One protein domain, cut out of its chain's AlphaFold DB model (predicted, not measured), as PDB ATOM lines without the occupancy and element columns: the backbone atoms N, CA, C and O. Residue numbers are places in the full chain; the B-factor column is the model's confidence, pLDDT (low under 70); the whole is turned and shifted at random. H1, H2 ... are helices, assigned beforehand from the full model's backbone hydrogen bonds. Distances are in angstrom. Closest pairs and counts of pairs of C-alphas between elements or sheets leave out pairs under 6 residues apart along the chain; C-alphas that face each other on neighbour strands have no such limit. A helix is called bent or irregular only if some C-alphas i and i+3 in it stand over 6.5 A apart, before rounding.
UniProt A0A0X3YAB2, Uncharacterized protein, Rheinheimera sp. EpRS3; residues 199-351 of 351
ATOM      1  N   VAL A 199     -25.725 -26.416  27.714       91.69
ATOM      2  CA  VAL A 199     -26.958 -26.831  28.410       91.69
ATOM      3  C   VAL A 199     -27.327 -28.274  28.067       91.69
ATOM      4  O   VAL A 199     -27.746 -29.017  28.949       91.69
ATOM      5  N   GLN A 200     -27.122 -28.679  26.814       90.62
ATOM      6  CA  GLN A 200     -27.378 -30.046  26.357       90.62
ATOM      7  C   GLN A 200     -26.239 -31.031  26.682       90.62
ATOM      8  O   GLN A 200     -26.386 -32.216  26.423       90.62
ATOM      9  N   GLN A 201     -25.131 -30.572  27.281       90.88
ATOM     10  CA  GLN A 201     -23.917 -31.367  27.544       90.88
ATOM     11  C   GLN A 201     -23.231 -31.915  26.276       90.88
ATOM     12  O   GLN A 201     -22.448 -32.857  26.339       90.88
ATOM     13  N   GLU A 202     -23.452 -31.256  25.140       91.38
ATOM     14  CA  GLU A 202     -22.936 -31.624  23.813       91.38
ATOM     15  C   GLU A 202     -21.763 -30.727  23.361       91.38
ATOM     16  O   GLU A 202     -21.261 -30.825  22.236       91.38
ATOM     17  N   LEU A 203     -21.286 -29.819  24.226       94.75
ATOM     18  CA  LEU A 203     -20.143 -28.952  23.924       94.75
ATOM     19  C   LEU A 203     -18.818 -29.730  23.969       94.75
ATOM     20  O   LEU A 203     -18.125 -29.783  24.990       94.75
ATOM     21  N   THR A 204     -18.442 -30.295  22.826       93.88
ATOM     22  CA  THR A 204     -17.149 -30.962  22.636       93.88
ATOM     23  C   THR A 204     -15.991 -29.963  22.520       93.88
ATOM     24  O   THR A 204     -16.170 -28.808  22.125       93.88
ATOM     25  N   ALA A 205     -14.765 -30.412  22.812       94.94
ATOM     26  CA  ALA A 205     -13.573 -29.575  22.654       94.94
ATOM     27  C   ALA A 205     -13.365 -29.077  21.204       94.94
ATOM     28  O   ALA A 205     -13.126 -27.880  21.047       94.94
ATOM     29  N   PRO A 206     -13.517 -29.900  20.142       94.50
ATOM     30  CA  PRO A 206     -13.437 -29.415  18.762       94.50
ATOM     31  C   PRO A 206     -14.507 -28.374  18.407       94.50
ATOM     32  O   PRO A 206     -14.191 -27.397  17.727       94.50
ATOM     33  N   ALA A 207     -15.746 -28.539  18.890       95.31
ATOM     34  CA  ALA A 207     -16.803 -27.547  18.687       95.31
ATOM     35  C   ALA A 207     -16.456 -26.217  19.373       95.31
ATOM     36  O   ALA A 207     -16.550 -25.158  18.753       95.31
ATOM     37  N   LEU A 208     -15.968 -26.263  20.619       97.62
ATOM     38  CA  LEU A 208     -15.522 -25.069  21.337       97.62
ATOM     39  C   LEU A 208     -14.326 -24.392  20.650       97.62
ATOM     40  O   LEU A 208     -14.321 -23.171  20.513       97.62
ATOM     41  N   MET A 209     -13.339 -25.160  20.174       97.56
ATOM     42  CA  MET A 209     -12.214 -24.629  19.393       97.56
ATOM     43  C   MET A 209     -12.700 -23.908  18.131       97.56
ATOM     44  O   MET A 209     -12.217 -22.819  17.837       97.56
ATOM     45  N   LEU A 210     -13.649 -24.495  17.393       95.69
ATOM     46  CA  LEU A 210     -14.214 -23.898  16.181       95.69
ATOM     47  C   LEU A 210     -14.933 -22.574  16.484       95.69
ATOM     48  O   LEU A 210     -14.642 -21.562  15.850       95.69
ATOM     49  N   LEU A 211     -15.825 -22.566  17.478       96.94
ATOM     50  CA  LEU A 211     -16.610 -21.384  17.849       96.94
ATOM     51  C   LEU A 211     -15.721 -20.262  18.402       96.94
ATOM     52  O   LEU A 211     -15.865 -19.105  18.018       96.94
ATOM     53  N   VAL A 212     -14.740 -20.588  19.251       97.19
ATOM     54  CA  VAL A 212     -13.789 -19.591  19.769       97.19
ATOM     55  C   VAL A 212     -12.893 -19.060  18.650       97.19
ATOM     56  O   VAL A 212     -12.684 -17.851  18.579       97.19
ATOM     57  N   ALA A 213     -12.392 -19.911  17.751       94.56
ATOM     58  CA  ALA A 213     -11.554 -19.477  16.632       94.56
ATOM     59  C   ALA A 213     -12.291 -18.516  15.682       94.56
ATOM     60  O   ALA A 213     -11.675 -17.573  15.177       94.56
ATOM     61  N   GLY A 214     -13.592 -18.731  15.461       92.56
ATOM     62  CA  GLY A 214     -14.422 -17.895  14.588       92.56
ATOM     63  C   GLY A 214     -14.931 -16.601  15.224       92.56
ATOM     64  O   GLY A 214     -15.231 -15.649  14.502       92.56
ATOM     65  N   ALA A 215     -14.953 -16.529  16.555       94.50
ATOM     66  CA  ALA A 215     -15.449 -15.383  17.304       94.50
ATOM     67  C   ALA A 215     -14.498 -14.159  17.290       94.50
ATOM     68  O   ALA A 215     -13.262 -14.255  17.342       94.50
ATOM     69  N   SER A 216     -15.098 -12.963  17.300       92.38
ATOM     70  CA  SER A 216     -14.393 -11.694  17.543       92.38
ATOM     71  C   SER A 216     -13.864 -11.608  18.982       92.38
ATOM     72  O   SER A 216     -14.338 -12.328  19.856       92.38
ATOM     73  N   ASP A 217     -12.915 -10.711  19.272       91.44
ATOM     74  CA  ASP A 217     -12.344 -10.583  20.629       91.44
ATOM     75  C   ASP A 217     -13.410 -10.316  21.705       91.44
ATOM     76  O   ASP A 217     -13.355 -10.885  22.798       91.44
ATOM     77  N   ALA A 218     -14.401  -9.478  21.382       92.19
ATOM     78  CA  ALA A 218     -15.522  -9.182  22.270       92.19
ATOM     79  C   ALA A 218     -16.410 -10.416  22.491       92.19
ATOM     80  O   ALA A 218     -16.828 -10.686  23.617       92.19
ATOM     81  N   MET A 219     -16.659 -11.190  21.432       95.19
ATOM     82  CA  MET A 219     -17.472 -12.401  21.512       95.19
ATOM     83  C   MET A 219     -16.754 -13.526  22.268       95.19
ATOM     84  O   MET A 219     -17.356 -14.183  23.110       95.19
ATOM     85  N   GLN A 220     -15.445 -13.692  22.066       95.12
ATOM     86  CA  GLN A 220     -14.624 -14.624  22.842       95.12
ATOM     87  C   GLN A 220     -14.673 -14.300  24.340       95.12
ATOM     88  O   GLN A 220     -14.859 -15.199  25.157       95.12
ATOM     89  N   ALA A 221     -14.565 -13.019  24.712       94.06
ATOM     90  CA  ALA A 221     -14.698 -12.604  26.107       94.06
ATOM     91  C   ALA A 221     -16.088 -12.937  26.677       94.06
ATOM     92  O   ALA A 221     -16.189 -13.408  27.808       94.06
ATOM     93  N   LYS A 222     -17.154 -12.748  25.884       95.94
ATOM     94  CA  LYS A 222     -18.522 -13.120  26.270       95.94
ATOM     95  C   LYS A 222     -18.657 -14.628  26.506       95.94
ATOM     96  O   LYS A 222     -19.148 -15.019  27.562       95.94
ATOM     97  N   ILE A 223     -18.159 -15.450  25.580       97.38
ATOM     98  CA  ILE A 223     -18.132 -16.919  25.683       97.38
ATOM     99  C   ILE A 223     -17.400 -17.367  26.954       97.38
ATOM    100  O   ILE A 223     -17.937 -18.154  27.730       97.38
ATOM    101  N   ILE A 224     -16.193 -16.843  27.193       97.56
ATOM    102  CA  ILE A 224     -15.373 -17.208  28.356       97.56
ATOM    103  C   ILE A 224     -16.091 -16.844  29.659       97.56
ATOM    104  O   ILE A 224     -16.193 -17.686  30.549       97.56
ATOM    105  N   ASN A 225     -16.636 -15.629  29.763       96.38
ATOM    106  CA  ASN A 225     -17.349 -15.185  30.961       96.38
ATOM    107  C   ASN A 225     -18.616 -16.010  31.223       96.38
ATOM    108  O   ASN A 225     -18.910 -16.341  32.369       96.38
ATOM    109  N   GLN A 226     -19.353 -16.367  30.170       95.38
ATOM    110  CA  GLN A 226     -20.541 -17.209  30.276       95.38
ATOM    111  C   GLN A 226     -20.197 -18.611  30.796       95.38
ATOM    112  O   GLN A 226     -20.848 -19.092  31.721       95.38
ATOM    113  N   LEU A 227     -19.162 -19.250  30.240       96.94
ATOM    114  CA  LEU A 227     -18.704 -20.571  30.683       96.94
ATOM    115  C   LEU A 227     -18.109 -20.528  32.099       96.94
ATOM    116  O   LEU A 227     -18.270 -21.479  32.860       96.94
ATOM    117  N   ALA A 228     -17.439 -19.437  32.475       95.62
ATOM    118  CA  ALA A 228     -16.873 -19.271  33.814       95.62
ATOM    119  C   ALA A 228     -17.949 -19.067  34.895       95.62
ATOM    120  O   ALA A 228     -17.705 -19.365  36.061       95.62
ATOM    121  N   GLY A 229     -19.144 -18.595  34.522       91.50
ATOM    122  CA  GLY A 229     -20.257 -18.363  35.447       91.50
ATOM    123  C   GLY A 229     -20.903 -19.631  36.020       91.50
ATOM    124  O   GLY A 229     -21.759 -19.524  36.896       91.50
ATOM    125  N   ASN A 230     -20.519 -20.822  35.549       90.00
ATOM    126  CA  ASN A 230     -21.048 -22.098  36.020       90.00
ATOM    127  C   ASN A 230     -19.907 -23.089  36.298       90.00
ATOM    128  O   ASN A 230     -19.083 -23.376  35.431       90.00
ATOM    129  N   GLN A 231     -19.898 -23.664  37.505       89.38
ATOM    130  CA  GLN A 231     -18.889 -24.638  37.928       89.38
ATOM    131  C   GLN A 231     -18.809 -25.851  36.986       89.38
ATOM    132  O   GLN A 231     -17.717 -26.364  36.742       89.38
ATOM    133  N   ALA A 232     -19.937 -26.283  36.411       90.62
ATOM    134  CA  ALA A 232     -19.983 -27.404  35.471       90.62
ATOM    135  C   ALA A 232     -19.199 -27.133  34.171       90.62
ATOM    136  O   ALA A 232     -18.694 -28.064  33.548       90.62
ATOM    137  N   THR A 233     -19.062 -25.863  33.783       95.00
ATOM    138  CA  THR A 233     -18.432 -25.427  32.529       95.00
ATOM    139  C   THR A 233     -17.099 -24.702  32.750       95.00
ATOM    140  O   THR A 233     -16.461 -24.262  31.793       95.00
ATOM    141  N   LEU A 234     -16.608 -24.626  33.993       95.81
ATOM    142  CA  LEU A 234     -15.376 -23.910  34.339       95.81
ATOM    143  C   LEU A 234     -14.152 -24.423  33.564       95.81
ATOM    144  O   LEU A 234     -13.372 -23.637  33.031       95.81
ATOM    145  N   LYS A 235     -14.003 -25.747  33.420       96.69
ATOM    146  CA  LYS A 235     -12.900 -26.338  32.635       96.69
ATOM    147  C   LYS A 235     -12.974 -25.953  31.152       96.69
ATOM    148  O   LYS A 235     -11.939 -25.742  30.526       96.69
ATOM    149  N   GLN A 236     -14.181 -25.814  30.601       97.62
ATOM    150  CA  GLN A 236     -14.381 -25.337  29.229       97.62
ATOM    151  C   GLN A 236     -14.039 -23.847  29.108       97.62
ATOM    152  O   GLN A 236     -13.458 -23.448  28.105       97.62
ATOM    153  N   ALA A 237     -14.316 -23.032  30.133       98.12
ATOM    154  CA  ALA A 237     -13.904 -21.627  30.162       98.12
ATOM    155  C   ALA A 237     -12.374 -21.481  30.111       98.12
ATOM    156  O   ALA A 237     -11.855 -20.697  29.320       98.12
ATOM    157  N   ILE A 238     -11.652 -22.284  30.899       98.31
ATOM    158  CA  ILE A 238     -10.180 -22.311  30.915       98.31
ATOM    159  C   ILE A 238      -9.635 -22.751  29.551       98.31
ATOM    160  O   ILE A 238      -8.749 -22.102  28.997       98.31
ATOM    161  N   ALA A 239     -10.213 -23.799  28.958       98.06
ATOM    162  CA  ALA A 239      -9.857 -24.223  27.606       98.06
ATOM    163  C   ALA A 239     -10.096 -23.104  26.573       98.06
ATOM    164  O   ALA A 239      -9.227 -22.825  25.748       98.06
ATOM    165  N   ALA A 240     -11.235 -22.406  26.656       98.19
ATOM    166  CA  ALA A 240     -11.574 -21.290  25.775       98.19
ATOM    167  C   ALA A 240     -10.603 -20.104  25.911       98.19
ATOM    168  O   ALA A 240     -10.304 -19.459  24.905       98.19
ATOM    169  N   MET A 241     -10.053 -19.844  27.106       98.06
ATOM    170  CA  MET A 241      -8.966 -18.870  27.279       98.06
ATOM    171  C   MET A 241      -7.747 -19.259  26.436       98.06
ATOM    172  O   MET A 241      -7.238 -18.422  25.690       98.06
ATOM    173  N   GLY A 242      -7.339 -20.531  26.477       97.31
ATOM    174  CA  GLY A 242      -6.262 -21.058  25.634       97.31
ATOM    175  C   GLY A 242      -6.582 -20.978  24.138       97.31
ATOM    176  O   GLY A 242      -5.762 -20.519  23.347       97.31
ATOM    177  N   TYR A 243      -7.800 -21.352  23.738       97.69
ATOM    178  CA  TYR A 243      -8.218 -21.344  22.329       97.69
ATOM    179  C   TYR A 243      -8.372 -19.940  21.741       97.69
ATOM    180  O   TYR A 243      -8.303 -19.773  20.526       97.69
ATOM    181  N   SER A 244      -8.581 -18.924  22.582       95.50
ATOM    182  CA  SER A 244      -8.733 -17.535  22.133       95.50
ATOM    183  C   SER A 244      -7.459 -16.964  21.506       95.50
ATOM    184  O   SER A 244      -7.526 -16.017  20.718       95.50
ATOM    185  N   GLY A 245      -6.296 -17.508  21.877       93.44
ATOM    186  CA  GLY A 245      -4.993 -16.967  21.506       93.44
ATOM    187  C   GLY A 245      -4.623 -15.664  22.222       93.44
ATOM    188  O   GLY A 245      -3.616 -15.043  21.884       93.44
ATOM    189  N   GLN A 246      -5.419 -15.195  23.187       92.69
ATOM    190  CA  GLN A 246      -5.198 -13.900  23.829       92.69
ATOM    191  C   GLN A 246      -4.234 -14.021  25.018       92.69
ATOM    192  O   GLN A 246      -4.583 -14.548  26.073       92.69
ATOM    193  N   LEU A 247      -3.039 -13.434  24.887       92.56
ATOM    194  CA  LEU A 247      -2.002 -13.477  25.929       92.56
ATOM    195  C   LEU A 247      -2.413 -12.826  27.255       92.56
ATOM    196  O   LEU A 247      -1.834 -13.139  28.291       92.56
ATOM    197  N   LYS A 248      -3.443 -11.971  27.257       91.62
ATOM    198  CA  LYS A 248      -3.980 -11.353  28.481       91.62
ATOM    199  C   LYS A 248      -4.455 -12.371  29.524       91.62
ATOM    200  O   LYS A 248      -4.553 -12.020  30.692       91.62
ATOM    201  N   PHE A 249      -4.753 -13.606  29.110       93.56
ATOM    202  CA  PHE A 249      -5.162 -14.677  30.017       93.56
ATOM    203  C   PHE A 249      -3.985 -15.405  30.676       93.56
ATOM    204  O   PHE A 249      -4.215 -16.125  31.639       93.56
ATOM    205  N   VAL A 250      -2.741 -15.214  30.218       93.94
ATOM    206  CA  VAL A 250      -1.563 -15.921  30.758       93.94
ATOM    207  C   VAL A 250      -1.408 -15.754  32.277       93.94
ATOM    208  O   VAL A 250      -1.247 -16.779  32.935       93.94
ATOM    209  N   PRO A 251      -1.513 -14.544  32.872       92.56
ATOM    210  CA  PRO A 251      -1.400 -14.402  34.326       92.56
ATOM    211  C   PRO A 251      -2.468 -15.195  35.086       92.56
ATOM    212  O   PRO A 251      -2.143 -15.936  36.007       92.56
ATOM    213  N   LEU A 252      -3.730 -15.110  34.645       94.50
ATOM    214  CA  LEU A 252      -4.832 -15.852  35.263       94.50
ATOM    215  C   LEU A 252      -4.634 -17.365  35.125       94.50
ATOM    216  O   LEU A 252      -4.825 -18.105  36.083       94.50
ATOM    217  N   LEU A 253      -4.231 -17.843  33.948       96.56
ATOM    218  CA  LEU A 253      -3.965 -19.262  33.735       96.56
ATOM    219  C   LEU A 253      -2.807 -19.759  34.610       96.56
ATOM    220  O   LEU A 253      -2.886 -20.869  35.125       96.56
ATOM    221  N   ALA A 254      -1.780 -18.940  34.835       95.12
ATOM    222  CA  ALA A 254      -0.683 -19.286  35.732       95.12
ATOM    223  C   ALA A 254      -1.139 -19.397  37.196       95.12
ATOM    224  O   ALA A 254      -0.698 -20.301  37.901       95.12
ATOM    225  N   GLU A 255      -2.055 -18.534  37.646       93.81
ATOM    226  CA  GLU A 255      -2.683 -18.651  38.971       93.81
ATOM    227  C   GLU A 255      -3.544 -19.918  39.082       93.81
ATOM    228  O   GLU A 255      -3.439 -20.662  40.056       93.81
ATOM    229  N   LEU A 256      -4.365 -20.206  38.066       96.44
ATOM    230  CA  LEU A 256      -5.198 -21.414  38.024       96.44
ATOM    231  C   LEU A 256      -4.359 -22.697  37.941       96.44
ATOM    232  O   LEU A 256      -4.773 -23.730  38.460       96.44
ATOM    233  N   ALA A 257      -3.168 -22.635  37.339       95.94
ATOM    234  CA  ALA A 257      -2.246 -23.762  37.256       95.94
ATOM    235  C   ALA A 257      -1.733 -24.226  38.636       95.94
ATOM    236  O   ALA A 257      -1.341 -25.384  38.779       95.94
ATOM    237  N   GLN A 258      -1.778 -23.352  39.649       93.38
ATOM    238  CA  GLN A 258      -1.409 -23.665  41.037       93.38
ATOM    239  C   GLN A 258      -2.548 -24.318  41.836       93.38
ATOM    240  O   GLN A 258      -2.352 -24.696  42.988       93.38
ATOM    241  N   GLN A 259      -3.750 -24.428  41.263       94.06
ATOM    242  CA  GLN A 259      -4.892 -25.067  41.913       94.06
ATOM    243  C   GLN A 259      -4.973 -26.529  41.476       94.06
ATOM    244  O   GLN A 259      -5.176 -26.799  40.293       94.06
ATOM    245  N   ASP A 260      -4.870 -27.472  42.414       92.31
ATOM    246  CA  ASP A 260      -4.779 -28.915  42.124       92.31
ATOM    247  C   ASP A 260      -5.853 -29.420  41.137       92.31
ATOM    248  O   ASP A 260      -5.556 -30.168  40.206       92.31
ATOM    249  N   GLU A 261      -7.103 -28.963  41.280       94.38
ATOM    250  CA  GLU A 261      -8.228 -29.394  40.434       94.38
ATOM    251  C   GLU A 261      -8.185 -28.848  38.994       94.38
ATOM    252  O   GLU A 261      -8.766 -29.444  38.076       94.38
ATOM    253  N   LEU A 262      -7.524 -27.704  38.795       96.38
ATOM    254  CA  LEU A 262      -7.485 -26.958  37.534       96.38
ATOM    255  C   LEU A 262      -6.098 -26.971  36.884       96.38
ATOM    256  O   LEU A 262      -5.970 -26.581  35.723       96.38
ATOM    257  N   SER A 263      -5.086 -27.478  37.592       96.00
ATOM    258  CA  SER A 263      -3.680 -27.404  37.207       96.00
ATOM    259  C   SER A 263      -3.431 -27.911  35.789       96.00
ATOM    260  O   SER A 263      -2.879 -27.196  34.949       96.00
ATOM    261  N   ASN A 264      -3.936 -29.108  35.479       95.50
ATOM    262  CA  ASN A 264      -3.759 -29.723  34.165       95.50
ATOM    263  C   ASN A 264      -4.401 -28.895  33.045       95.50
ATOM    264  O   ASN A 264      -3.735 -28.588  32.061       95.50
ATOM    265  N   ILE A 265      -5.667 -28.485  33.201       97.12
ATOM    266  CA  ILE A 265      -6.384 -27.765  32.137       97.12
ATOM    267  C   ILE A 265      -5.845 -26.343  31.938       97.12
ATOM    268  O   ILE A 265      -5.790 -25.863  30.808       97.12
ATOM    269  N   ALA A 266      -5.404 -25.682  33.010       97.62
ATOM    270  CA  ALA A 266      -4.775 -24.370  32.933       97.62
ATOM    271  C   ALA A 266      -3.394 -24.447  32.267       97.62
ATOM    272  O   ALA A 266      -3.092 -23.632  31.396       97.62
ATOM    273  N   THR A 267      -2.600 -25.471  32.594       96.94
ATOM    274  CA  THR A 267      -1.302 -25.723  31.947       96.94
ATOM    275  C   THR A 267      -1.472 -26.048  30.464       96.94
ATOM    276  O   THR A 267      -0.744 -25.517  29.629       96.94
ATOM    277  N   ASP A 268      -2.463 -26.867  30.104       97.19
ATOM    278  CA  ASP A 268      -2.757 -27.170  28.702       97.19
ATOM    279  C   ASP A 268      -3.211 -25.906  27.949       97.19
ATOM    280  O   ASP A 268      -2.736 -25.638  26.846       97.19
ATOM    281  N   ALA A 269      -4.049 -25.062  28.563       97.88
ATOM    282  CA  ALA A 269      -4.446 -23.774  27.995       97.88
ATOM    283  C   ALA A 269      -3.258 -22.806  27.825       97.88
ATOM    284  O   ALA A 269      -3.168 -22.126  26.801       97.88
ATOM    285  N   MET A 270      -2.310 -22.766  28.767       96.12
ATOM    286  CA  MET A 270      -1.066 -22.002  28.604       96.12
ATOM    287  C   MET A 270      -0.200 -22.558  27.474       96.12
ATOM    288  O   MET A 270       0.307 -21.784  26.662       96.12
ATOM    289  N   ALA A 271      -0.086 -23.881  27.355       96.44
ATOM    290  CA  ALA A 271       0.641 -24.529  26.269       96.44
ATOM    291  C   ALA A 271       0.000 -24.270  24.892       96.44
ATOM    292  O   ALA A 271       0.708 -24.197  23.882       96.44
ATOM    293  N   MET A 272      -1.323 -24.084  24.831       97.00
ATOM    294  CA  MET A 272      -2.012 -23.625  23.618       97.00
ATOM    295  C   MET A 272      -1.586 -22.206  23.223       97.00
ATOM    296  O   MET A 272      -1.404 -21.949  22.036       97.00
ATOM    297  N   LEU A 273      -1.374 -21.302  24.185       95.06
ATOM    298  CA  LEU A 273      -0.968 -19.916  23.920       95.06
ATOM    299  C   LEU A 273       0.525 -19.783  23.605       95.06
ATOM    300  O   LEU A 273       0.894 -19.165  22.608       95.06
ATOM    301  N   LEU A 274       1.381 -20.347  24.458       93.25
ATOM    302  CA  LEU A 274       2.820 -20.061  24.498       93.25
ATOM    303  C   LEU A 274       3.685 -21.151  23.869       93.25
ATOM    304  O   LEU A 274       4.826 -20.881  23.519       93.25
ATOM    305  N   GLY A 275       3.147 -22.359  23.704       93.44
ATOM    306  CA  GLY A 275       3.967 -23.545  23.497       93.44
ATOM    307  C   GLY A 275       4.301 -24.212  24.830       93.44
ATOM    308  O   GLY A 275       4.205 -23.614  25.901       93.44
ATOM    309  N   VAL A 276       4.617 -25.504  24.770       92.94
ATOM    310  CA  VAL A 276       4.748 -26.346  25.968       92.94
ATOM    311  C   VAL A 276       5.971 -25.946  26.797       92.94
ATOM    312  O   VAL A 276       5.875 -25.828  28.013       92.94
ATOM    313  N   ILE A 277       7.106 -25.697  26.138       91.88
ATOM    314  CA  ILE A 277       8.383 -25.398  26.800       91.88
ATOM    315  C   ILE A 277       8.316 -24.033  27.487       91.88
ATOM    316  O   ILE A 277       8.708 -23.891  28.644       91.88
ATOM    317  N   GLU A 278       7.802 -23.031  26.782       91.44
ATOM    318  CA  GLU A 278       7.642 -21.671  27.278       91.44
ATOM    319  C   GLU A 278       6.631 -21.617  28.426       91.44
ATOM    320  O   GLU A 278       6.881 -20.944  29.425       91.44
ATOM    321  N   SER A 279       5.525 -22.363  28.317       92.12
ATOM    322  CA  SER A 279       4.540 -22.510  29.392       92.12
ATOM    323  C   SER A 279       5.170 -23.088  30.660       92.12
ATOM    324  O   SER A 279       5.051 -22.492  31.727       92.12
ATOM    325  N   ASP A 280       5.878 -24.215  30.548       93.38
ATOM    326  CA  ASP A 280       6.519 -24.868  31.694       93.38
ATOM    327  C   ASP A 280       7.602 -23.979  32.318       93.38
ATOM    328  O   ASP A 280       7.684 -23.848  33.540       93.38
ATOM    329  N   SER A 281       8.399 -23.310  31.479       91.31
ATOM    330  CA  SER A 281       9.428 -22.371  31.935       91.31
ATOM    331  C   SER A 281       8.807 -21.229  32.740       91.31
ATOM    332  O   SER A 281       9.283 -20.918  33.830       91.31
ATOM    333  N   LEU A 282       7.706 -20.649  32.250       90.81
ATOM    334  CA  LEU A 282       7.005 -19.555  32.919       90.81
ATOM    335  C   LEU A 282       6.367 -19.992  34.245       90.81
ATOM    336  O   LEU A 282       6.423 -19.252  35.222       90.81
ATOM    337  N   LEU A 283       5.788 -21.194  34.294       91.12
ATOM    338  CA  LEU A 283       5.200 -21.757  35.514       91.12
ATOM    339  C   LEU A 283       6.256 -22.109  36.569       91.12
ATOM    340  O   LEU A 283       5.966 -22.066  37.763       91.12
ATOM    341  N   SER A 284       7.478 -22.437  36.139       90.12
ATOM    342  CA  SER A 284       8.594 -22.747  37.036       90.12
ATOM    343  C   SER A 284       9.292 -21.513  37.626       90.12
ATOM    344  O   SER A 284       9.933 -21.625  38.671       90.12
ATOM    345  N   ASP A 285       9.158 -20.337  36.999       88.62
ATOM    346  CA  ASP A 285       9.836 -19.100  37.403       88.62
ATOM    347  C   ASP A 285       8.839 -17.958  37.684       88.62
ATOM    348  O   ASP A 285       8.400 -17.223  36.794       88.62
ATOM    349  N   GLN A 286       8.542 -17.744  38.971       79.50
ATOM    350  CA  GLN A 286       7.675 -16.652  39.429       79.50
ATOM    351  C   GLN A 286       8.204 -15.258  39.050       79.50
ATOM    352  O   GLN A 286       7.414 -14.335  38.841       79.50
ATOM    353  N   ALA A 287       9.525 -15.079  38.938       80.94
ATOM    354  CA  ALA A 287      10.104 -13.806  38.528       80.94
ATOM    355  C   ALA A 287       9.901 -13.561  37.027       80.94
ATOM    356  O   ALA A 287       9.694 -12.413  36.625       80.94
ATOM    357  N   ALA A 288       9.930 -14.614  36.203       80.94
ATOM    358  CA  ALA A 288       9.567 -14.534  34.790       80.94
ATOM    359  C   ALA A 288       8.080 -14.204  34.615       80.94
ATOM    360  O   ALA A 288       7.749 -13.328  33.816       80.94
ATOM    361  N   LEU A 289       7.196 -14.815  35.414       81.44
ATOM    362  CA  LEU A 289       5.763 -14.510  35.400       81.44
ATOM    363  C   LEU A 289       5.480 -13.051  35.789       81.44
ATOM    364  O   LEU A 289       4.752 -12.358  35.083       81.44
ATOM    365  N   ALA A 290       6.118 -12.546  36.848       77.31
ATOM    366  CA  ALA A 290       5.983 -11.149  37.270       77.31
ATOM    367  C   ALA A 290       6.506 -10.148  36.222       77.31
ATOM    368  O   ALA A 290       6.073  -8.996  36.177       77.31
ATOM    369  N   LYS A 291       7.446 -10.582  35.373       79.88
ATOM    370  CA  LYS A 291       8.006  -9.800  34.264       79.88
ATOM    371  C   LYS A 291       7.299 -10.052  32.934       79.88
ATOM    372  O   LYS A 291       7.705  -9.449  31.940       79.88
ATOM    373  N   PHE A 292       6.282 -10.914  32.884       82.38
ATOM    374  CA  PHE A 292       5.547 -11.190  31.658       82.38
ATOM    375  C   PHE A 292       4.809  -9.923  31.217       82.38
ATOM    376  O   PHE A 292       3.769  -9.547  31.759       82.38
ATOM    377  N   GLN A 293       5.386  -9.222  30.245       71.31
ATOM    378  CA  GLN A 293       4.825  -7.985  29.727       71.31
ATOM    379  C   GLN A 293       3.857  -8.295  28.591       71.31
ATOM    380  O   GLN A 293       4.243  -8.792  27.533       71.31
ATOM    381  N   LEU A 294       2.592  -7.933  28.797       69.94
ATOM    382  CA  LEU A 294       1.607  -7.888  27.728       69.94
ATOM    383  C   LEU A 294       1.992  -6.762  26.769       69.94
ATOM    384  O   LEU A 294       1.950  -5.586  27.132       69.94
ATOM    385  N   GLN A 295       2.363  -7.107  25.538       63.56
ATOM    386  CA  GLN A 295       2.526  -6.085  24.512       63.56
ATOM    387  C   GLN A 295       1.139  -5.519  24.161       63.56
ATOM    388  O   GLN A 295       0.248  -6.301  23.821       63.56
ATOM    389  N   PRO A 296       0.931  -4.188  24.208       51.84
ATOM    390  CA  PRO A 296      -0.399  -3.574  24.122       51.84
ATOM    391  C   PRO A 296      -1.164  -3.796  22.802       51.84
ATOM    392  O   PRO A 296      -2.328  -3.427  22.713       51.84
ATOM    393  N   HIS A 297      -0.574  -4.466  21.810       58.44
ATOM    394  CA  HIS A 297      -1.238  -4.899  20.574       58.44
ATOM    395  C   HIS A 297      -0.762  -6.288  20.120       58.44
ATOM    396  O   HIS A 297      -0.580  -6.525  18.926       58.44
ATOM    397  N   SER A 298      -0.498  -7.208  21.057       65.50
ATOM    398  CA  SER A 298      -0.043  -8.553  20.695       65.50
ATOM    399  C   SER A 298      -1.076  -9.242  19.800       65.50
ATOM    400  O   SER A 298      -2.223  -9.436  20.212       65.50
ATOM    401  N   ALA A 299      -0.658  -9.640  18.598       81.00
ATOM    402  CA  ALA A 299      -1.453 -10.526  17.758       81.00
ATOM    403  C   ALA A 299      -1.815 -11.791  18.549       81.00
ATOM    404  O   ALA A 299      -1.020 -12.252  19.377       81.00
ATOM    405  N   ARG A 300      -2.996 -12.358  18.283       90.25
ATOM    406  CA  ARG A 300      -3.401 -13.632  18.889       90.25
ATOM    407  C   ARG A 300      -2.327 -14.694  18.614       90.25
ATOM    408  O   ARG A 300      -1.787 -14.748  17.506       90.25
ATOM    409  N   GLN A 301      -2.017 -15.506  19.618       92.75
ATOM    410  CA  GLN A 301      -0.954 -16.508  19.589       92.75
ATOM    411  C   GLN A 301      -1.517 -17.929  19.569       92.75
ATOM    412  O   GLN A 301      -2.569 -18.204  20.138       92.75
ATOM    413  N   LEU A 302      -0.781 -18.838  18.944       95.31
ATOM    414  CA  LEU A 302      -0.967 -20.277  19.041       95.31
ATOM    415  C   LEU A 302       0.416 -20.925  19.090       95.31
ATOM    416  O   LEU A 302       1.214 -20.745  18.173       95.31
ATOM    417  N   ALA A 303       0.685 -21.672  20.158       92.94
ATOM    418  CA  ALA A 303       1.971 -22.316  20.417       92.94
ATOM    419  C   ALA A 303       3.166 -21.338  20.339       92.94
ATOM    420  O   ALA A 303       4.187 -21.647  19.731       92.94
ATOM    421  N   GLY A 304       3.007 -20.135  20.905       89.94
ATOM    422  CA  GLY A 304       4.062 -19.117  20.971       89.94
ATOM    423  C   GLY A 304       4.276 -18.326  19.680       89.94
ATOM    424  O   GLY A 304       5.202 -17.519  19.607       89.94
ATOM    425  N   ALA A 305       3.438 -18.543  18.660       89.56
ATOM    426  CA  ALA A 305       3.523 -17.852  17.382       89.56
ATOM    427  C   ALA A 305       2.228 -17.112  17.032       89.56
ATOM    428  O   ALA A 305       1.121 -17.596  17.269       89.56
ATOM    429  N   SER A 306       2.360 -15.946  16.394       91.50
ATOM    430  CA  SER A 306       1.213 -15.171  15.916       91.50
ATOM    431  C   SER A 306       0.397 -15.963  14.896       91.50
ATOM    432  O   SER A 306       0.953 -16.530  13.954       91.50
ATOM    433  N   ILE A 307      -0.926 -15.943  15.031       91.06
ATOM    434  CA  ILE A 307      -1.843 -16.648  14.133       91.06
ATOM    435  C   ILE A 307      -1.827 -15.986  12.749       91.06
ATOM    436  O   ILE A 307      -2.336 -14.885  12.553       91.06
ATOM    437  N   ASN A 308      -1.220 -16.674  11.784       90.38
ATOM    438  CA  ASN A 308      -1.239 -16.379  10.351       90.38
ATOM    439  C   ASN A 308      -0.990 -17.675   9.563       90.38
ATOM    440  O   ASN A 308      -0.526 -18.661  10.136       90.38
ATOM    441  N   ASP A 309      -1.247 -17.679   8.256       87.50
ATOM    442  CA  ASP A 309      -1.193 -18.897   7.429       87.50
ATOM    443  C   ASP A 309       0.144 -19.652   7.504       87.50
ATOM    444  O   ASP A 309       0.170 -20.889   7.567       87.50
ATOM    445  N   LEU A 310       1.266 -18.924   7.542       89.69
ATOM    446  CA  LEU A 310       2.599 -19.519   7.635       89.69
ATOM    447  C   LEU A 310       2.790 -20.232   8.981       89.69
ATOM    448  O   LEU A 310       3.251 -21.376   9.014       89.69
ATOM    449  N   GLN A 311       2.409 -19.574  10.077       92.44
ATOM    450  CA  GLN A 311       2.542 -20.124  11.426       92.44
ATOM    451  C   GLN A 311       1.551 -21.256  11.684       92.44
ATOM    452  O   GLN A 311       1.941 -22.294  12.210       92.44
ATOM    453  N   LEU A 312       0.307 -21.144  11.210       92.12
ATOM    454  CA  LEU A 312      -0.669 -22.235  11.271       92.12
ATOM    455  C   LEU A 312      -0.158 -23.486  10.543       92.12
ATOM    456  O   LEU A 312      -0.305 -24.603  11.039       92.12
ATOM    457  N   SER A 313       0.525 -23.308   9.410       91.50
ATOM    458  CA  SER A 313       1.170 -24.408   8.682       91.50
ATOM    459  C   SER A 313       2.371 -25.003   9.429       91.50
ATOM    460  O   SER A 313       2.680 -26.186   9.267       91.50
ATOM    461  N   ALA A 314       3.092 -24.214  10.229       92.81
ATOM    462  CA  ALA A 314       4.164 -24.707  11.095       92.81
ATOM    463  C   ALA A 314       3.602 -25.495  12.291       92.81
ATOM    464  O   ALA A 314       4.033 -26.628  12.528       92.81
ATOM    465  N   VAL A 315       2.582 -24.954  12.965       94.00
ATOM    466  CA  VAL A 315       1.861 -25.616  14.063       94.00
ATOM    467  C   VAL A 315       1.250 -26.928  13.584       94.00
ATOM    468  O   VAL A 315       1.420 -27.952  14.236       94.00
ATOM    469  N   TRP A 316       0.637 -26.958  12.399       92.06
ATOM    470  CA  TRP A 316       0.107 -28.195  11.823       92.06
ATOM    471  C   TRP A 316       1.156 -29.317  11.706       92.06
ATOM    472  O   TRP A 316       0.860 -30.492  11.926       92.06
ATOM    473  N   ARG A 317       2.397 -28.961  11.356       91.00
ATOM    474  CA  ARG A 317       3.489 -29.919  11.118       91.00
ATOM    475  C   ARG A 317       4.188 -30.395  12.387       91.00
ATOM    476  O   ARG A 317       4.879 -31.407  12.322       91.00
ATOM    477  N   THR A 318       4.062 -29.672  13.496       91.75
ATOM    478  CA  THR A 318       4.914 -29.880  14.682       91.75
ATOM    479  C   THR A 318       4.138 -29.972  15.989       91.75
ATOM    480  O   THR A 318       4.551 -30.712  16.880       91.75
ATOM    481  N   GLY A 319       3.003 -29.283  16.084       93.31
ATOM    482  CA  GLY A 319       2.203 -29.181  17.292       93.31
ATOM    483  C   GLY A 319       1.606 -30.507  17.749       93.31
ATOM    484  O   GLY A 319       1.508 -31.494  17.001       93.31
ATOM    485  N   ASN A 320       1.165 -30.503  19.002       94.31
ATOM    486  CA  ASN A 320       0.377 -31.591  19.564       94.31
ATOM    487  C   ASN A 320      -1.026 -31.646  18.929       94.31
ATOM    488  O   ASN A 320      -1.384 -30.846  18.063       94.31
ATOM    489  N   VAL A 321      -1.831 -32.633  19.312       93.75
ATOM    490  CA  VAL A 321      -3.167 -32.859  18.733       93.75
ATOM    491  C   VAL A 321      -4.070 -31.631  18.880       93.75
ATOM    492  O   VAL A 321      -4.622 -31.167  17.886       93.75
ATOM    493  N   GLN A 322      -4.164 -31.046  20.075       95.12
ATOM    494  CA  GLN A 322      -5.051 -29.907  20.333       95.12
ATOM    495  C   GLN A 322      -4.617 -28.644  19.573       95.12
ATOM    496  O   GLN A 322      -5.448 -27.984  18.947       95.12
ATOM    497  N   GLN A 323      -3.316 -28.343  19.550       96.00
ATOM    498  CA  GLN A 323      -2.757 -27.217  18.793       96.00
ATOM    499  C   GLN A 323      -3.031 -27.363  17.294       96.00
ATOM    500  O   GLN A 323      -3.446 -26.408  16.635       96.00
ATOM    501  N   ARG A 324      -2.853 -28.574  16.749       95.50
ATOM    502  CA  ARG A 324      -3.167 -28.865  15.346       95.50
ATOM    503  C   ARG A 324      -4.662 -28.754  15.067       95.50
ATOM    504  O   ARG A 324      -5.025 -28.247  14.008       95.50
ATOM    505  N   GLN A 325      -5.519 -29.193  15.990       95.38
ATOM    506  CA  GLN A 325      -6.970 -29.096  15.828       95.38
ATOM    507  C   GLN A 325      -7.418 -27.635  15.774       95.38
ATOM    508  O   GLN A 325      -8.174 -27.262  14.881       95.38
ATOM    509  N   LEU A 326      -6.901 -26.789  16.668       96.25
ATOM    510  CA  LEU A 326      -7.204 -25.362  16.658       96.25
ATOM    511  C   LEU A 326      -6.657 -24.672  15.397       96.25
ATOM    512  O   LEU A 326      -7.347 -23.849  14.797       96.25
ATOM    513  N   ALA A 327      -5.458 -25.050  14.940       94.94
ATOM    514  CA  ALA A 327      -4.917 -24.556  13.675       94.94
ATOM    515  C   ALA A 327      -5.799 -24.944  12.473       94.94
ATOM    516  O   ALA A 327      -6.016 -24.129  11.573       94.94
ATOM    517  N   ALA A 328      -6.345 -26.162  12.474       93.12
ATOM    518  CA  ALA A 328      -7.302 -26.610  11.470       93.12
ATOM    519  C   ALA A 328      -8.617 -25.823  11.527       93.12
ATOM    520  O   ALA A 328      -9.126 -25.445  10.473       93.12
ATOM    521  N   SER A 329      -9.122 -25.507  12.724       94.62
ATOM    522  CA  SER A 329     -10.296 -24.644  12.895       94.62
ATOM    523  C   SER A 329     -10.065 -23.257  12.294       94.62
ATOM    524  O   SER A 329     -10.871 -22.811  11.478       94.62
ATOM    525  N   TYR A 330      -8.937 -22.602  12.604       93.69
ATOM    526  CA  TYR A 330      -8.596 -21.305  12.002       93.69
ATOM    527  C   TYR A 330      -8.550 -21.368  10.472       93.69
ATOM    528  O   TYR A 330      -9.116 -20.504   9.802       93.69
ATOM    529  N   ARG A 331      -7.922 -22.407   9.910       90.56
ATOM    530  CA  ARG A 331      -7.813 -22.576   8.456       90.56
ATOM    531  C   ARG A 331      -9.163 -22.852   7.789       90.56
ATOM    532  O   ARG A 331      -9.455 -22.253   6.758       90.56
ATOM    533  N   SER A 332      -9.981 -23.733   8.366       90.25
ATOM    534  CA  SER A 332     -11.322 -24.054   7.854       90.25
ATOM    535  C   SER A 332     -12.215 -22.811   7.834       90.25
ATOM    536  O   SER A 332     -12.872 -22.531   6.835       90.25
ATOM    537  N   LEU A 333     -12.152 -21.986   8.883       89.94
ATOM    538  CA  LEU A 333     -12.904 -20.736   8.948       89.94
ATOM    539  C   LEU A 333     -12.368 -19.685   7.968       89.94
ATOM    540  O   LEU A 333     -13.150 -18.978   7.339       89.94
ATOM    541  N   ALA A 334     -11.052 -19.561   7.797       87.81
ATOM    542  CA  ALA A 334     -10.487 -18.635   6.817       87.81
ATOM    543  C   ALA A 334     -10.833 -19.032   5.369       87.81
ATOM    544  O   ALA A 334     -10.947 -18.171   4.499       87.81
ATOM    545  N   THR A 335     -11.013 -20.328   5.094       84.25
ATOM    546  CA  THR A 335     -11.327 -20.858   3.761       84.25
ATOM    547  C   THR A 335     -12.479 -21.877   3.838       84.25
ATOM    548  O   THR A 335     -12.207 -23.078   3.886       84.25
ATOM    549  N   PRO A 336     -13.755 -21.435   3.775       69.56
ATOM    550  CA  PRO A 336     -14.949 -22.270   4.020       69.56
ATOM    551  C   PRO A 336     -15.151 -23.485   3.097       69.56
ATOM    552  O   PRO A 336     -16.026 -24.309   3.334       69.56
ATOM    553  N   ALA A 337     -14.371 -23.609   2.021       77.69
ATOM    554  CA  ALA A 337     -14.345 -24.798   1.162       77.69
ATOM    555  C   ALA A 337     -13.316 -25.855   1.623       77.69
ATOM    556  O   ALA A 337     -13.105 -26.859   0.943       77.69
ATOM    557  N   THR A 338     -12.647 -25.630   2.757       85.00
ATOM    558  CA  THR A 338     -11.620 -26.524   3.303       85.00
ATOM    559  C   THR A 338     -12.216 -27.394   4.397       85.00
ATOM    560  O   THR A 338     -12.823 -26.889   5.343       85.00
ATOM    561  N   LYS A 339     -11.999 -28.707   4.285       89.31
ATOM    562  CA  LYS A 339     -12.403 -29.679   5.306       89.31
ATOM    563  C   LYS A 339     -11.736 -29.359   6.645       89.31
ATOM    564  O   LYS A 339     -10.591 -28.910   6.667       89.31
ATOM    565  N   LEU A 340     -12.425 -29.648   7.746       90.38
ATOM    566  CA  LEU A 340     -11.852 -29.623   9.091       90.38
ATOM    567  C   LEU A 340     -11.306 -31.026   9.414       90.38
ATOM    568  O   LEU A 340     -12.087 -31.912   9.763       90.38
ATOM    569  N   PRO A 341      -9.994 -31.287   9.268       87.19
ATOM    570  CA  PRO A 341      -9.437 -32.599   9.568       87.19
ATOM    571  C   PRO A 341      -9.491 -32.906  11.068       87.19
ATOM    572  O   PRO A 341      -9.244 -32.037  11.907       87.19
ATOM    573  N   ALA A 342      -9.726 -34.177  11.393       86.12
ATOM    574  CA  ALA A 342      -9.442 -34.718  12.716       86.12
ATOM    575  C   ALA A 342      -7.928 -34.952  12.861       86.12
ATOM    576  O   ALA A 342      -7.262 -35.461  11.954       86.12
ATOM    577  N   THR A 343      -7.362 -34.540  13.991       86.75
ATOM    578  CA  THR A 343      -5.901 -34.474  14.187       86.75
ATOM    579  C   THR A 343      -5.323 -35.602  15.028       86.75
ATOM    580  O   THR A 343      -4.111 -35.839  14.996       86.75
ATOM    581  N   ASP A 344      -6.181 -36.323  15.736       86.19
ATOM    582  CA  ASP A 344      -5.889 -37.485  16.571       86.19
ATOM    583  C   ASP A 344      -5.855 -38.811  15.790       86.19
ATOM    584  O   ASP A 344      -5.470 -39.840  16.352       86.19
ATOM    585  N   MET A 345      -6.199 -38.777  14.502       86.31
ATOM    586  CA  MET A 345      -6.273 -39.937  13.612       86.31
ATOM    587  C   MET A 345      -4.948 -40.699  13.503       86.31
ATOM    588  O   MET A 345      -3.871 -40.097  13.469       86.31
ATOM    589  N   LEU A 346      -5.037 -42.024  13.372       89.75
ATOM    590  CA  LEU A 346      -3.922 -42.926  13.080       89.75
ATOM    591  C   LEU A 346      -3.113 -42.429  11.869       89.75
ATOM    592  O   LEU A 346      -3.675 -42.156  10.804       89.75
ATOM    593  N   LEU A 347      -1.792 -42.306  12.034       87.88
ATOM    594  CA  LEU A 347      -0.838 -41.748  11.062       87.88
ATOM    595  C   LEU A 347      -1.088 -40.270  10.680       87.88
ATOM    596  O   LEU A 347      -0.323 -39.676   9.911       87.88
ATOM    597  N   GLY A 348      -2.084 -39.628  11.290       73.31
ATOM    598  CA  GLY A 348      -2.522 -38.258  11.042       73.31
ATOM    599  C   GLY A 348      -3.238 -38.066   9.701       73.31
ATOM    600  O   GLY A 348      -3.059 -38.829   8.756       73.31
ATOM    601  N   ALA A 349      -4.018 -36.991   9.592       61.44
ATOM    602  CA  ALA A 349      -4.539 -36.538   8.306       61.44
ATOM    603  C   ALA A 349      -3.388 -36.030   7.410       61.44
ATOM    604  O   ALA A 349      -2.533 -35.256   7.860       61.44
ATOM    605  N   GLY A 350      -3.349 -36.472   6.148       51.91
ATOM    606  CA  GLY A 350      -2.602 -35.770   5.101       51.91
ATOM    607  C   GLY A 350      -3.294 -34.437   4.815       51.91
ATOM    608  O   GLY A 350      -4.523 -34.393   4.826       51.91
ATOM    609  N   LEU A 351      -2.527 -33.357   4.635       40.16
ATOM    610  CA  LEU A 351      -3.081 -32.109   4.095       40.16
ATOM    611  C   LEU A 351      -3.341 -32.242   2.600       40.16
ATOM    612  O   LEU A 351      -2.475 -32.852   1.931       40.16
TER     613      LEU A 351
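This is residues 199 to 351 of the 351 residues of an uncharacterized protein of Rheinheimera sp. EpRS3 (UniProt A0A0X3YAB2). Two groups of helices meet: H2, H3, H5 and H4 stand side by side in that order, with H6 and then H7 beyond H5, while the hairpin of H8 and H9 forms the second group. H1 joins the groups, packed on H9 and on H3, and a long link, residues 291 to 308, runs back from H7 to H8. The printed part has 153 residues, with nine named helices, H1 to H9 in chain order, and no named strand; the class is all helix. The whole is compact, with a radius of gyration of the C-alphas of 15.0 A and spans of 44 by 36 by 32 A.

H9, residues 321 to 334, is the longest helix. H8, residues 309 to 318, touches H9 in a helical hairpin, at a shallow tilt of 25 degrees, closest at the C-alphas of Trp 316 and Arg 324, 4.9 A. H1, residues 205 to 214, touches H9 at a steep tilt of 38 degrees, closest at the C-alphas of Leu 210 and Ser 329, 5.2 A. H1 also touches the hub, H3, residues 231 to 243, closest at the C-alphas of Met 209 and Tyr 243, 5.9 A. H2, residues 217 to 228, forms a hairpin with H3, closest at the C-alphas of Ala 228 and Leu 234, 4.9 A. H5, residues 263 to 274, touches H3 at 22 degrees, closest at the C-alphas of Gly 242 and Ala 269, 4.0 A. H4, residues 247 to 257, touches H5, closest at the C-alphas of Ala 257 and Ser 263, 3.9 A. H3, H4 and H5 are an up-and-down bundle, each running against the one before, though H3 and H4 only just touch, with 3 pairs of C-alphas within 8 A. H6, residues 276 to 284, touches H5 through residues 267 to 271 of H5 alone, closest at the C-alphas of Ala 271 and Ser 279, 5.4 A. H7, residues 286 to 290, touches H6 only at the corner, and only just, with 3 pairs. H8 is apart from H1 and H5. Every O i to N i+4 pair is within hydrogen-bond range in H1, H2 and H5 to H9; H3 has 7 of 9 and H4 5 of 7.

H1 begins at C-alpha 205, (-13.573, -29.575, 22.654), and H9 ends at C-alpha 334, (-10.487, -18.635, 6.817). H9 spans 19.9 A, H3 19.2 A, H2 16.4 A and H5 16.1 A. H3 and H4 are irregular: C-alphas 232 and 235 are 7.7 A apart, and C-alphas 248 and 251 are 7.1 A apart.

The C-alphas farthest apart, of Ala 287 and Ala 337, are 46.0 A apart. The printed part has no cut; the link from H7 to H8 is long and the others are tight. Residues 335 to 351 hold no named element. The mean pLDDT of the printed part is 90.3; residues 294 to 298, 336 and 349 to 351 are under 70.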